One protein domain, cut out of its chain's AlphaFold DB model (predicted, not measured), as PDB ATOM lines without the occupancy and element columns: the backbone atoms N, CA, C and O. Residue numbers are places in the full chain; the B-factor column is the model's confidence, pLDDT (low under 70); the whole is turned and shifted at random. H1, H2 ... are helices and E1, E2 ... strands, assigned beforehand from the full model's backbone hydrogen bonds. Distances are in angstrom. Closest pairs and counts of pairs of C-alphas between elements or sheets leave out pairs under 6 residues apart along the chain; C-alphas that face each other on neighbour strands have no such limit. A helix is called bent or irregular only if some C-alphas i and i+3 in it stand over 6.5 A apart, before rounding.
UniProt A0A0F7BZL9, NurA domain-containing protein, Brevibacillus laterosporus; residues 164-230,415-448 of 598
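Overview. This is residues 164 to 230 and 415 to 448 of the 598 residues of the protein "NurA domain-containing protein" of Brevibacillus laterosporus (UniProt A0A0F7BZL9). Helix H3 is the core, set between the long helix H1 on one side and the helical hairpin of H4 and H5 on the other, with H2 bridging the ends of H1 and H3. The printed part has 101 residues with five named helices and one short strand, in the order H1 H2 H3 E1 H4 H5, and is mostly helix. It is compact and rounded, with a radius of gyration of the C-alphas of 14.2 A and spans of 36 by 28 by 26 A.

Along the chain. Find C-alpha 164 at (-30.618, 17.842, 58.392); from there H1 runs 31.0 A to residue 185. H2 is residues 187 to 198, 16.5 A. H3, residues 202 to 222, 29.9 A, is irregular: C-alphas 206 and 209 are 7.6 A apart, and it has a kink of 50 degrees near residue 209. E1 is residues 227 to 229, 7.0 A. H4 is residues 417 to 428, 16.9 A; H5, residues 432 to 444, 18.2 A, ends at C-alpha 444, (-17.335, 35.417, 33.451).

Arrangement. Start at the hub, H3. Its residues 213 to 221 touch H1 at a steep tilt of 51 degrees, opposite ways; the closest C-alphas, of Val 176 and Glu 217, are 6.1 A apart. H3 touches H5 at a shallow tilt of 34 degrees, only just short of steep, closest at C-alphas 215 and 438, 6.3 A. H2 touches H3, closest at C-alphas 197 and 205, 5.5 A, and H1 only at the corner, only just, with 3 pairs of C-alphas within 8 A. The hairpin H4 and H5 has a shallow tilt of 25 degrees; its closest C-alphas, 423 and 435, are 5.1 A apart. H1 is apart from H4 and H5. E1 pairs with no named strand. Every O i to N i+4 pair is within hydrogen-bond range in H1, H2, H4 and H5; in H3, 15 of 17 are.

Size, cuts and confidence. The C-alphas farthest apart, of Val 164 and Thr 199, are 40.4 A apart. Residues 231 to 414 are not printed, and C-alphas 230 and 415 are 24.9 A apart across this cut. Of the links printed whole, none is long. Look for pLDDT under 70 at residues 164 to 177, 202, 204 to 206 and 433.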
ATOM      1  N   VAL A 164     -31.927  17.755  57.710       36.22
ATOM      2  CA  VAL A 164     -30.618  17.842  58.392       36.22
ATOM      3  C   VAL A 164     -29.464  18.085  57.395       36.22
ATOM      4  O   VAL A 164     -28.515  18.784  57.734       36.22
ATOM      5  N   GLU A 165     -29.604  17.690  56.123       35.84
ATOM      6  CA  GLU A 165     -28.651  18.032  55.046       35.84
ATOM      7  C   GLU A 165     -28.875  19.420  54.402       35.84
ATOM      8  O   GLU A 165     -27.926  20.058  53.942       35.84
ATOM      9  N   LEU A 166     -30.104  19.956  54.413       31.55
ATOM     10  CA  LEU A 166     -30.355  21.355  54.032       31.55
ATOM     11  C   LEU A 166     -30.060  22.307  55.186       31.55
ATOM     12  O   LEU A 166     -29.667  23.423  54.915       31.55
ATOM     13  N   HIS A 167     -30.162  21.884  56.444       28.73
ATOM     14  CA  HIS A 167     -29.831  22.688  57.613       28.73
ATOM     15  C   HIS A 167     -28.332  22.990  57.647       28.73
ATOM     16  O   HIS A 167     -27.960  24.108  58.002       28.73
ATOM     17  N   GLU A 168     -27.490  22.051  57.191       32.28
ATOM     18  CA  GLU A 168     -26.098  22.335  56.836       32.28
ATOM     19  C   GLU A 168     -26.014  23.327  55.673       32.28
ATOM     20  O   GLU A 168     -25.339  24.335  55.816       32.28
ATOM     21  N   PHE A 169     -26.733  23.135  54.563       32.06
ATOM     22  CA  PHE A 169     -26.717  24.061  53.414       32.06
ATOM     23  C   PHE A 169     -27.179  25.496  53.761       32.06
ATOM     24  O   PHE A 169     -26.669  26.475  53.242       32.06
ATOM     25  N   VAL A 170     -28.103  25.634  54.701       30.70
ATOM     26  CA  VAL A 170     -28.823  26.848  55.111       30.70
ATOM     27  C   VAL A 170     -28.105  27.622  56.192       30.70
ATOM     28  O   VAL A 170     -28.016  28.848  56.101       30.70
ATOM     29  N   LYS A 171     -27.580  26.903  57.194       32.03
ATOM     30  CA  LYS A 171     -26.605  27.472  58.121       32.03
ATOM     31  C   LYS A 171     -25.369  27.865  57.339       32.03
ATOM     32  O   LYS A 171     -24.875  28.960  57.561       32.03
ATOM     33  N   ASN A 172     -24.921  27.046  56.384       41.03
ATOM     34  CA  ASN A 172     -23.839  27.425  55.484       41.03
ATOM     35  C   ASN A 172     -24.215  28.662  54.669       41.03
ATOM     36  O   ASN A 172     -23.372  29.526  54.566       41.03
ATOM     37  N   SER A 173     -25.450  28.831  54.196       46.09
ATOM     38  CA  SER A 173     -25.872  30.045  53.478       46.09
ATOM     39  C   SER A 173     -25.756  31.316  54.326       46.09
ATOM     40  O   SER A 173     -25.142  32.289  53.902       46.09
ATOM     41  N   GLU A 174     -26.284  31.320  55.555       53.41
ATOM     42  CA  GLU A 174     -26.190  32.487  56.448       53.41
ATOM     43  C   GLU A 174     -24.769  32.721  56.965       53.41
ATOM     44  O   GLU A 174     -24.316  33.864  57.024       53.41
ATOM     45  N   VAL A 175     -24.039  31.654  57.289       61.84
ATOM     46  CA  VAL A 175     -22.629  31.721  57.696       61.84
ATOM     47  C   VAL A 175     -21.760  32.205  56.538       61.84
ATOM     48  O   VAL A 175     -20.905  33.055  56.753       61.84
ATOM     49  N   VAL A 176     -22.001  31.737  55.311       64.81
ATOM     50  CA  VAL A 176     -21.308  32.182  54.094       64.81
ATOM     51  C   VAL A 176     -21.675  33.625  53.783       64.81
ATOM     52  O   VAL A 176     -20.785  34.407  53.486       64.81
ATOM     53  N   GLN A 177     -22.935  34.038  53.926       67.62
ATOM     54  CA  GLN A 177     -23.323  35.444  53.782       67.62
ATOM     55  C   GLN A 177     -22.624  36.331  54.808       67.62
ATOM     56  O   GLN A 177     -22.106  37.391  54.464       67.62
ATOM     57  N   GLN A 178     -22.577  35.917  56.075       71.31
ATOM     58  CA  GLN A 178     -21.831  36.636  57.106       71.31
ATOM     59  C   GLN A 178     -20.332  36.663  56.800       71.31
ATOM     60  O   GLN A 178     -19.697  37.690  57.004       71.31
ATOM     61  N   GLN A 179     -19.772  35.578  56.273       73.88
ATOM     62  CA  GLN A 179     -18.363  35.471  55.907       73.88
ATOM     63  C   GLN A 179     -18.008  36.343  54.699       73.88
ATOM     64  O   GLN A 179     -17.020  37.066  54.740       73.88
ATOM     65  N   VAL A 180     -18.839  36.348  53.659       74.25
ATOM     66  CA  VAL A 180     -18.716  37.228  52.492       74.25
ATOM     67  C   VAL A 180     -18.832  38.689  52.932       74.25
ATOM     68  O   VAL A 180     -17.978  39.503  52.587       74.25
ATOM     69  N   LYS A 181     -19.804  39.022  53.794       76.75
ATOM     70  CA  LYS A 181     -19.936  40.366  54.384       76.75
ATOM     71  C   LYS A 181     -18.732  40.758  55.245       76.75
ATOM     72  O   LYS A 181     -18.258  41.887  55.140       76.75
ATOM     73  N   LYS A 182     -18.204  39.844  56.065       77.56
ATOM     74  CA  LYS A 182     -16.970  40.052  56.839       77.56
ATOM     75  C   LYS A 182     -15.775  40.277  55.916       77.56
ATOM     76  O   LYS A 182     -15.029  41.229  56.123       77.56
ATOM     77  N   ALA A 183     -15.631  39.487  54.856       72.69
ATOM     78  CA  ALA A 183     -14.591  39.700  53.860       72.69
ATOM     79  C   ALA A 183     -14.712  41.106  53.246       72.69
ATOM     80  O   ALA A 183     -13.711  41.807  53.156       72.69
ATOM     81  N   PHE A 184     -15.926  41.584  52.949       72.25
ATOM     82  CA  PHE A 184     -16.153  42.942  52.424       72.25
ATOM     83  C   PHE A 184     -15.892  44.066  53.422       72.25
ATOM     84  O   PHE A 184     -15.634  45.193  53.008       72.25
ATOM     85  N   SER A 185     -15.935  43.786  54.726       70.69
ATOM     86  CA  SER A 185     -15.520  44.768  55.734       70.69
ATOM     87  C   SER A 185     -14.014  45.065  55.675       70.69
ATOM     88  O   SER A 185     -13.560  46.094  56.174       70.69
ATOM     89  N   SER A 186     -13.239  44.206  55.005       74.19
ATOM     90  CA  SER A 186     -11.812  44.409  54.771       74.19
ATOM     91  C   SER A 186     -11.585  45.382  53.613       74.19
ATOM     92  O   SER A 186     -11.978  45.119  52.474       74.19
ATOM     93  N   ARG A 187     -10.894  46.498  53.883       74.56
ATOM     94  CA  ARG A 187     -10.670  47.592  52.918       74.56
ATOM     95  C   ARG A 187     -10.063  47.123  51.592       74.56
ATOM     96  O   ARG A 187     -10.490  47.575  50.534       74.56
ATOM     97  N   HIS A 188      -9.081  46.228  51.646       73.38
ATOM     98  CA  HIS A 188      -8.397  45.670  50.472       73.38
ATOM     99  C   HIS A 188      -9.276  44.719  49.660       73.38
ATOM    100  O   HIS A 188      -9.268  44.800  48.437       73.38
ATOM    101  N   VAL A 189     -10.084  43.877  50.314       74.31
ATOM    102  CA  VAL A 189     -11.039  42.996  49.617       74.31
ATOM    103  C   VAL A 189     -12.089  43.822  48.887       74.31
ATOM    104  O   VAL A 189     -12.377  43.576  47.717       74.31
ATOM    105  N   LEU A 190     -12.621  44.849  49.551       73.56
ATOM    106  CA  LEU A 190     -13.575  45.764  48.939       73.56
ATOM    107  C   LEU A 190     -12.968  46.511  47.745       73.56
ATOM    108  O   LEU A 190     -13.627  46.642  46.715       73.56
ATOM    109  N   ALA A 191     -11.722  46.982  47.862       72.38
ATOM    110  CA  ALA A 191     -11.027  47.667  46.777       72.38
ATOM    111  C   ALA A 191     -10.874  46.770  45.535       72.38
ATOM    112  O   ALA A 191     -11.210  47.205  44.432       72.38
ATOM    113  N   ASP A 192     -10.458  45.514  45.712       72.25
ATOM    114  CA  ASP A 192     -10.298  44.560  44.606       72.25
ATOM    115  C   ASP A 192     -11.638  44.187  43.960       72.25
ATOM    116  O   ASP A 192     -11.741  44.083  42.731       72.25
ATOM    117  N   ILE A 193     -12.694  44.035  44.767       74.81
ATOM    118  CA  ILE A 193     -14.052  43.819  44.259       74.81
ATOM    119  C   ILE A 193     -14.503  45.024  43.445       74.81
ATOM    120  O   ILE A 193     -14.947  44.841  42.318       74.81
ATOM    121  N   MET A 194     -14.361  46.248  43.959       71.69
ATOM    122  CA  MET A 194     -14.769  47.456  43.236       71.69
ATOM    123  C   MET A 194     -14.002  47.604  41.920       71.69
ATOM    124  O   MET A 194     -14.619  47.825  40.876       71.69
ATOM    125  N   ALA A 195     -12.682  47.403  41.943       74.31
ATOM    126  CA  ALA A 195     -11.851  47.427  40.742       74.31
ATOM    127  C   ALA A 195     -12.311  46.388  39.706       74.31
ATOM    128  O   ALA A 195     -12.361  46.675  38.511       74.31
ATOM    129  N   THR A 196     -12.710  45.195  40.156       78.81
ATOM    130  CA  THR A 196     -13.220  44.134  39.280       78.81
ATOM    131  C   THR A 196     -14.609  44.473  38.737       78.81
ATOM    132  O   THR A 196     -14.819  44.445  37.523       78.81
ATOM    133  N   VAL A 197     -15.546  44.829  39.617       77.12
ATOM    134  CA  VAL A 197     -16.965  45.080  39.327       77.12
ATOM    135  C   VAL A 197     -17.132  46.203  38.311       77.12
ATOM    136  O   VAL A 197     -17.878  46.030  37.349       77.12
ATOM    137  N   VAL A 198     -16.385  47.304  38.437       72.94
ATOM    138  CA  VAL A 198     -16.456  48.442  37.498       72.94
ATOM    139  C   VAL A 198     -16.167  48.023  36.050       72.94
ATOM    140  O   VAL A 198     -16.712  48.612  35.119       72.94
ATOM    141  N   THR A 199     -15.379  46.965  35.838       78.94
ATOM    142  CA  THR A 199     -15.058  46.451  34.493       78.94
ATOM    143  C   THR A 199     -16.100  45.487  33.912       78.94
ATOM    144  O   THR A 199     -15.957  45.047  32.770       78.94
ATOM    145  N   LEU A 200     -17.133  45.120  34.679       77.62
ATOM    146  CA  LEU A 200     -18.187  44.185  34.271       77.62
ATOM    147  C   LEU A 200     -19.409  44.920  33.699       77.62
ATOM    148  O   LEU A 200     -19.553  46.129  33.844       77.62
ATOM    149  N   SER A 201     -20.322  44.187  33.054       75.06
ATOM    150  CA  SER A 201     -21.570  44.770  32.544       75.06
ATOM    151  C   SER A 201     -22.492  45.223  33.681       75.06
ATOM    152  O   SER A 201     -22.512  44.608  34.744       75.06
ATOM    153  N   SER A 202     -23.328  46.236  33.438       68.81
ATOM    154  CA  SER A 202     -24.217  46.824  34.458       68.81
ATOM    155  C   SER A 202     -25.118  45.797  35.149       68.81
ATOM    156  O   SER A 202     -25.338  45.868  36.352       68.81
ATOM    157  N   LYS A 203     -25.596  44.787  34.411       70.31
ATOM    158  CA  LYS A 203     -26.361  43.683  35.002       70.31
ATOM    159  C   LYS A 203     -25.510  42.850  35.967       70.31
ATOM    160  O   LYS A 203     -25.946  42.550  37.072       70.31
ATOM    161  N   THR A 204     -24.304  42.479  35.548       69.12
ATOM    162  CA  THR A 204     -23.384  41.688  36.369       69.12
ATOM    163  C   THR A 204     -22.914  42.465  37.596       69.12
ATOM    164  O   THR A 204     -22.724  41.861  38.640       69.12
ATOM    165  N   GLN A 205     -22.770  43.789  37.499       66.44
ATOM    166  CA  GLN A 205     -22.411  44.641  38.634       66.44
ATOM    167  C   GLN A 205     -23.434  44.546  39.770       66.44
ATOM    168  O   GLN A 205     -23.052  44.352  40.920       66.44
ATOM    169  N   VAL A 206     -24.728  44.620  39.440       69.44
ATOM    170  CA  VAL A 206     -25.823  44.522  40.420       69.44
ATOM    171  C   VAL A 206     -25.904  43.124  41.040       69.44
ATOM    172  O   VAL A 206     -26.169  42.993  42.229       69.44
ATOM    173  N   GLU A 207     -25.650  42.078  40.251       75.38
ATOM    174  CA  GLU A 207     -25.756  40.679  40.687       75.38
ATOM    175  C   GLU A 207     -24.440  40.111  41.263       75.38
ATOM    176  O   GLU A 207     -24.410  38.949  41.668       75.38
ATOM    177  N   TYR A 208     -23.340  40.878  41.283       76.31
ATOM    178  CA  TYR A 208     -21.993  40.347  41.541       76.31
ATOM    179  C   TYR A 208     -21.879  39.660  42.901       76.31
ATOM    180  O   TYR A 208     -21.342  38.557  42.998       76.31
ATOM    181  N   ILE A 209     -22.424  40.296  43.939       75.31
ATOM    182  CA  ILE A 209     -22.393  39.780  45.309       75.31
ATOM    183  C   ILE A 209     -23.190  38.482  45.408       75.31
ATOM    184  O   ILE A 209     -22.653  37.480  45.865       75.31
ATOM    185  N   ASP A 210     -24.409  38.450  44.868       74.81
ATOM    186  CA  ASP A 210     -25.239  37.241  44.840       74.81
ATOM    187  C   ASP A 210     -24.573  36.103  44.049       74.81
ATOM    188  O   ASP A 210     -24.749  34.919  44.339       74.81
ATOM    189  N   ILE A 211     -23.842  36.425  42.976       80.38
ATOM    190  CA  ILE A 211     -23.063  35.439  42.220       80.38
ATOM    191  C   ILE A 211     -21.911  34.905  43.074       80.38
ATOM    192  O   ILE A 211     -21.741  33.688  43.144       80.38
ATOM    193  N   LEU A 212     -21.146  35.787  43.720       82.31
ATOM    194  CA  LEU A 212     -20.021  35.405  44.566       82.31
ATOM    195  C   LEU A 212     -20.480  34.549  45.751       82.31
ATOM    196  O   LEU A 212     -19.903  33.489  45.968       82.31
ATOM    197  N   GLU A 213     -21.548  34.941  46.449       81.31
ATOM    198  CA  GLU A 213     -22.139  34.169  47.550       81.31
ATOM    199  C   GLU A 213     -22.513  32.753  47.102       81.31
ATOM    200  O   GLU A 213     -22.093  31.782  47.725       81.31
ATOM    201  N   ARG A 214     -23.218  32.619  45.970       79.81
ATOM    202  CA  ARG A 214     -23.605  31.306  45.426       79.81
ATOM    203  C   ARG A 214     -22.405  30.446  45.041       79.81
ATOM    204  O   ARG A 214     -22.442  29.229  45.223       79.81
ATOM    205  N   ILE A 215     -21.359  31.054  44.478       85.19
ATOM    206  CA  ILE A 215     -20.122  30.341  44.138       85.19
ATOM    207  C   ILE A 215     -19.441  29.862  45.415       85.19
ATOM    208  O   ILE A 215     -19.126  28.682  45.507       85.19
ATOM    209  N   VAL A 216     -19.248  30.743  46.397       88.31
ATOM    210  CA  VAL A 216     -18.581  30.419  47.663       88.31
ATOM    211  C   VAL A 216     -19.345  29.333  48.413       88.31
ATOM    212  O   VAL A 216     -18.741  28.352  48.828       88.31
ATOM    213  N   GLU A 217     -20.666  29.457  48.528       83.81
ATOM    214  CA  GLU A 217     -21.532  28.480  49.191       83.81
ATOM    215  C   GLU A 217     -21.422  27.101  48.533       83.81
ATOM    216  O   GLU A 217     -21.143  26.102  49.202       83.81
ATOM    217  N   ARG A 218     -21.575  27.036  47.202       82.44
ATOM    218  CA  ARG A 218     -21.491  25.760  46.484       82.44
ATOM    219  C   ARG A 218     -20.085  25.178  46.536       82.44
ATOM    220  O   ARG A 218     -19.943  23.971  46.708       82.44
ATOM    221  N   PHE A 219     -19.058  26.006  46.385       87.06
ATOM    222  CA  PHE A 219     -17.677  25.542  46.365       87.06
ATOM    223  C   PHE A 219     -17.228  25.076  47.751       87.06
ATOM    224  O   PHE A 219     -16.650  24.003  47.861       87.06
ATOM    225  N   ARG A 220     -17.598  25.790  48.822       89.56
ATOM    226  CA  ARG A 220     -17.350  25.365  50.206       89.56
ATOM    227  C   ARG A 220     -18.044  24.041  50.527       89.56
ATOM    228  O   ARG A 220     -17.420  23.173  51.124       89.56
ATOM    229  N   TYR A 221     -19.291  23.856  50.086       85.56
ATOM    230  CA  TYR A 221     -20.003  22.582  50.245       85.56
ATOM    231  C   TYR A 221     -19.268  21.416  49.567       85.56
ATOM    232  O   TYR A 221     -19.094  20.357  50.168       85.56
ATOM    233  N   LEU A 222     -18.810  21.617  48.327       84.44
ATOM    234  CA  LEU A 222     -18.085  20.599  47.558       84.44
ATOM    235  C   LEU A 222     -16.684  20.297  48.112       84.44
ATOM    236  O   LEU A 222     -16.123  19.258  47.782       84.44
ATOM    237  N   LEU A 223     -16.124  21.197  48.922       90.38
ATOM    238  CA  LEU A 223     -14.779  21.101  49.489       90.38
ATOM    239  C   LEU A 223     -14.786  20.847  51.002       90.38
ATOM    240  O   LEU A 223     -13.764  21.052  51.652       90.38
ATOM    241  N   LYS A 224     -15.910  20.418  51.589       87.69
ATOM    242  CA  LYS A 224     -16.038  20.257  53.049       87.69
ATOM    243  C   LYS A 224     -15.009  19.296  53.664       87.69
ATOM    244  O   LYS A 224     -14.586  19.505  54.789       87.69
ATOM    245  N   ASP A 225     -14.584  18.282  52.914       88.62
ATOM    246  CA  ASP A 225     -13.556  17.289  53.268       88.62
ATOM    247  C   ASP A 225     -12.123  17.746  52.924       88.62
ATOM    248  O   ASP A 225     -11.159  17.001  53.099       88.62
ATOM    249  N   GLN A 226     -11.984  18.948  52.365       92.75
ATOM    250  CA  GLN A 226     -10.725  19.544  51.923       92.75
ATOM    251  C   GLN A 226     -10.408  20.840  52.679       92.75
ATOM    252  O   GLN A 226      -9.403  21.471  52.372       92.75
ATOM    253  N   ILE A 227     -11.248  21.264  53.624       95.44
ATOM    254  CA  ILE A 227     -11.030  22.455  54.448       95.44
ATOM    255  C   ILE A 227     -10.744  21.990  55.870       95.44
ATOM    256  O   ILE A 227     -11.532  21.256  56.459       95.44
ATOM    257  N   PHE A 228      -9.624  22.444  56.411       95.94
ATOM    258  CA  PHE A 228      -9.140  22.085  57.737       95.94
ATOM    259  C   PHE A 228      -8.967  23.347  58.572       95.94
ATOM    260  O   PHE A 228      -8.741  24.422  58.018       95.94
ATOM    261  N   SER A 229      -9.071  23.219  59.891       96.06
ATOM    262  CA  SER A 229      -8.907  24.317  60.847       96.06
ATOM    263  C   SER A 229      -7.674  24.111  61.719       96.06
ATOM    264  O   SER A 229      -7.371  22.990  62.117       96.06
ATOM    265  N   ILE A 230      -6.997  25.208  62.041       96.38
ATOM    266  CA  ILE A 230      -5.873  25.263  62.971       96.38
ATOM    267  C   ILE A 230      -6.349  25.977  64.229       96.38
ATOM    268  O   ILE A 230      -6.786  27.129  64.165       96.38
ATOM    269  N   SER A 415      -4.360  34.974  39.786       81.25
ATOM    270  CA  SER A 415      -4.276  33.546  39.526       81.25
ATOM    271  C   SER A 415      -5.588  32.836  39.862       81.25
ATOM    272  O   SER A 415      -6.325  33.232  40.767       81.25
ATOM    273  N   ARG A 416      -5.862  31.772  39.109       87.69
ATOM    274  CA  ARG A 416      -6.963  30.818  39.330       87.69
ATOM    275  C   ARG A 416      -6.444  29.387  39.391       87.69
ATOM    276  O   ARG A 416      -7.149  28.451  39.025       87.69
ATOM    277  N   ILE A 417      -5.155  29.225  39.670       88.88
ATOM    278  CA  ILE A 417      -4.473  27.955  39.459       88.88
ATOM    279  C   ILE A 417      -4.955  26.911  40.466       88.88
ATOM    280  O   ILE A 417      -5.272  25.792  40.078       88.88
ATOM    281  N   VAL A 418      -5.153  27.308  41.727       92.56
ATOM    282  CA  VAL A 418      -5.618  26.400  42.778       92.56
ATOM    283  C   VAL A 418      -7.093  26.073  42.571       92.56
ATOM    284  O   VAL A 418      -7.463  24.899  42.594       92.56
ATOM    285  N   SER A 419      -7.942  27.073  42.292       94.00
ATOM    286  CA  SER A 419      -9.356  26.812  42.017       94.00
ATOM    287  C   SER A 419      -9.540  25.934  40.778       94.00
ATOM    288  O   SER A 419     -10.400  25.062  40.778       94.00
ATOM    289  N   ARG A 420      -8.734  26.117  39.721       92.31
ATOM    290  CA  ARG A 420      -8.778  25.265  38.519       92.31
ATOM    291  C   ARG A 420      -8.390  23.825  38.826       92.31
ATOM    292  O   ARG A 420      -9.111  22.925  38.396       92.31
ATOM    293  N   THR A 421      -7.316  23.606  39.583       93.44
ATOM    294  CA  THR A 421      -6.907  22.262  40.010       93.44
ATOM    295  C   THR A 421      -8.009  21.585  40.823       93.44
ATOM    296  O   THR A 421      -8.394  20.459  40.510       93.44
ATOM    297  N   LEU A 422      -8.606  22.293  41.786       94.38
ATOM    298  CA  LEU A 422      -9.739  21.793  42.575       94.38
ATOM    299  C   LEU A 422     -10.957  21.453  41.709       94.38
ATOM    300  O   LEU A 422     -11.549  20.389  41.857       94.38
ATOM    301  N   LEU A 423     -11.324  22.327  40.770       92.88
ATOM    302  CA  LEU A 423     -12.445  22.084  39.861       92.88
ATOM    303  C   LEU A 423     -12.195  20.858  38.974       92.88
ATOM    304  O   LEU A 423     -13.111  20.069  38.761       92.88
ATOM    305  N   ASN A 424     -10.966  20.652  38.498       91.81
ATOM    306  CA  ASN A 424     -10.606  19.452  37.743       91.81
ATOM    307  C   ASN A 424     -10.681  18.183  38.611       91.81
ATOM    308  O   ASN A 424     -11.209  17.169  38.160       91.81
ATOM    309  N   GLN A 425     -10.242  18.237  39.872       91.44
ATOM    310  CA  GLN A 425     -10.412  17.119  40.807       91.44
ATOM    311  C   GLN A 425     -11.891  16.809  41.069       91.44
ATOM    312  O   GLN A 425     -12.282  15.644  41.073       91.44
ATOM    313  N   LEU A 426     -12.738  17.831  41.224       86.00
ATOM    314  CA  LEU A 426     -14.184  17.661  41.392       86.00
ATOM    315  C   LEU A 426     -14.843  17.020  40.164       86.00
ATOM    316  O   LEU A 426     -15.724  16.174  40.331       86.00
ATOM    317  N   LYS A 427     -14.389  17.348  38.944       86.62
ATOM    318  CA  LYS A 427     -14.832  16.651  37.721       86.62
ATOM    319  C   LYS A 427     -14.570  15.149  37.818       86.62
ATOM    320  O   LYS A 427     -15.474  14.361  37.552       86.62
ATOM    321  N   ASN A 428     -13.380  14.768  38.278       83.44
ATOM    322  CA  ASN A 428     -12.988  13.364  38.430       83.44
ATOM    323  C   ASN A 428     -13.736  12.648  39.571       83.44
ATOM    324  O   ASN A 428     -13.870  11.431  39.539       83.44
ATOM    325  N   ARG A 429     -14.268  13.390  40.552       79.75
ATOM    326  CA  ARG A 429     -15.088  12.872  41.664       79.75
ATOM    327  C   ARG A 429     -16.595  12.800  41.352       79.75
ATOM    328  O   ARG A 429     -17.388  12.583  42.259       79.75
ATOM    329  N   GLY A 430     -17.002  13.005  40.098       77.44
ATOM    330  CA  GLY A 430     -18.405  12.907  39.669       77.44
ATOM    331  C   GLY A 430     -19.195  14.222  39.678       77.44
ATOM    332  O   GLY A 430     -20.350  14.233  39.266       77.44
ATOM    333  N   PHE A 431     -18.581  15.352  40.045       78.25
ATOM    334  CA  PHE A 431     -19.221  16.680  40.070       78.25
ATOM    335  C   PHE A 431     -18.930  17.498  38.804       78.25
ATOM    336  O   PHE A 431     -18.672  18.704  38.859       78.25
ATOM    337  N   ALA A 432     -18.906  16.844  37.638       72.31
ATOM    338  CA  ALA A 432     -18.417  17.462  36.407       72.31
ATOM    339  C   ALA A 432     -19.244  18.674  35.954       72.31
ATOM    340  O   ALA A 432     -18.678  19.688  35.536       72.31
ATOM    341  N   LEU A 433     -20.573  18.586  36.069       65.50
ATOM    342  CA  LEU A 433     -21.482  19.671  35.706       65.50
ATOM    343  C   LEU A 433     -21.311  20.868  36.648       65.50
ATOM    344  O   LEU A 433     -21.185  22.000  36.188       65.50
ATOM    345  N   GLU A 434     -21.277  20.635  37.958       74.00
ATOM    346  CA  GLU A 434     -21.086  21.680  38.961       74.00
ATOM    347  C   GLU A 434     -19.746  22.381  38.813       74.00
ATOM    348  O   GLU A 434     -19.701  23.611  38.821       74.00
ATOM    349  N   ALA A 435     -18.669  21.614  38.637       75.19
ATOM    350  CA  ALA A 435     -17.341  22.168  38.434       75.19
ATOM    351  C   ALA A 435     -17.301  23.066  37.187       75.19
ATOM    352  O   ALA A 435     -16.730  24.154  37.217       75.19
ATOM    353  N   GLU A 436     -17.958  22.659  36.100       77.88
ATOM    354  CA  GLU A 436     -18.034  23.462  34.880       77.88
ATOM    355  C   GLU A 436     -18.887  24.731  35.063       77.88
ATOM    356  O   GLU A 436     -18.515  25.808  34.598       77.88
ATOM    357  N   LEU A 437     -20.005  24.649  35.789       74.94
ATOM    358  CA  LEU A 437     -20.844  25.812  36.097       74.94
ATOM    359  C   LEU A 437     -20.123  26.830  36.989       74.94
ATOM    360  O   LEU A 437     -20.211  28.037  36.740       74.94
ATOM    361  N   ILE A 438     -19.396  26.356  38.005       82.19
ATOM    362  CA  ILE A 438     -18.579  27.200  38.881       82.19
ATOM    363  C   ILE A 438     -17.462  27.847  38.068       82.19
ATOM    364  O   ILE A 438     -17.328  29.068  38.108       82.19
ATOM    365  N   ARG A 439     -16.726  27.067  37.263       87.31
ATOM    366  CA  ARG A 439     -15.654  27.570  36.393       87.31
ATOM    367  C   ARG A 439     -16.140  28.692  35.482       87.31
ATOM    368  O   ARG A 439     -15.587  29.788  35.509       87.31
ATOM    369  N   ASN A 440     -17.215  28.447  34.736       81.50
ATOM    370  CA  ASN A 440     -17.787  29.431  33.819       81.50
ATOM    371  C   ASN A 440     -18.253  30.697  34.547       81.50
ATOM    372  O   ASN A 440     -18.089  31.809  34.041       81.50
ATOM    373  N   SER A 441     -18.805  30.546  35.753       82.56
ATOM    374  CA  SER A 441     -19.215  31.686  36.572       82.56
ATOM    375  C   SER A 441     -18.006  32.468  37.086       82.56
ATOM    376  O   SER A 441     -17.997  33.693  36.991       82.56
ATOM    377  N   MET A 442     -16.954  31.802  37.560       89.06
ATOM    378  CA  MET A 442     -15.717  32.464  37.976       89.06
ATOM    379  C   MET A 442     -15.051  33.207  36.815       89.06
ATOM    380  O   MET A 442     -14.670  34.365  36.980       89.06
ATOM    381  N   ASP A 443     -14.964  32.588  35.635       87.69
ATOM    382  CA  ASP A 443     -14.339  33.192  34.456       87.69
ATOM    383  C   ASP A 443     -15.129  34.412  33.960       87.69
ATOM    384  O   ASP A 443     -14.547  35.483  33.764       87.69
ATOM    385  N   LYS A 444     -16.461  34.304  33.856       84.44
ATOM    386  CA  LYS A 444     -17.335  35.417  33.451       84.44
ATOM    387  C   LYS A 444     -17.269  36.605  34.414       84.44
ATOM    388  O   LYS A 444     -17.357  37.751  33.977       84.44
ATOM    389  N   ASN A 445     -17.133  36.335  35.711       83.81
ATOM    390  CA  ASN A 445     -17.135  37.353  36.766       83.81
ATOM    391  C   ASN A 445     -15.723  37.718  37.246       83.81
ATOM    392  O   ASN A 445     -15.568  38.445  38.222       83.81
ATOM    393  N   ARG A 446     -14.684  37.226  36.561       88.00
ATOM    394  CA  ARG A 446     -13.270  37.496  36.850       88.00
ATOM    395  C   ARG A 446     -12.835  37.190  38.295       88.00
ATOM    396  O   ARG A 446     -11.879  37.785  38.778       88.00
ATOM    397  N   ILE A 447     -13.470  36.228  38.961       89.19
ATOM    398  CA  ILE A 447     -13.163  35.867  40.356       89.19
ATOM    399  C   ILE A 447     -11.801  35.155  40.409       89.19
ATOM    400  O   ILE A 447     -11.606  34.153  39.719       89.19
ATOM    401  N   SER A 448     -10.847  35.685  41.176       91.12
ATOM    402  CA  SER A 448      -9.515  35.093  41.390       91.12
ATOM    403  C   SER A 448      -9.506  34.114  42.568       91.12
ATOM    404  O   SER A 448     -10.425  34.125  43.386       91.12
TER     405      SER A 448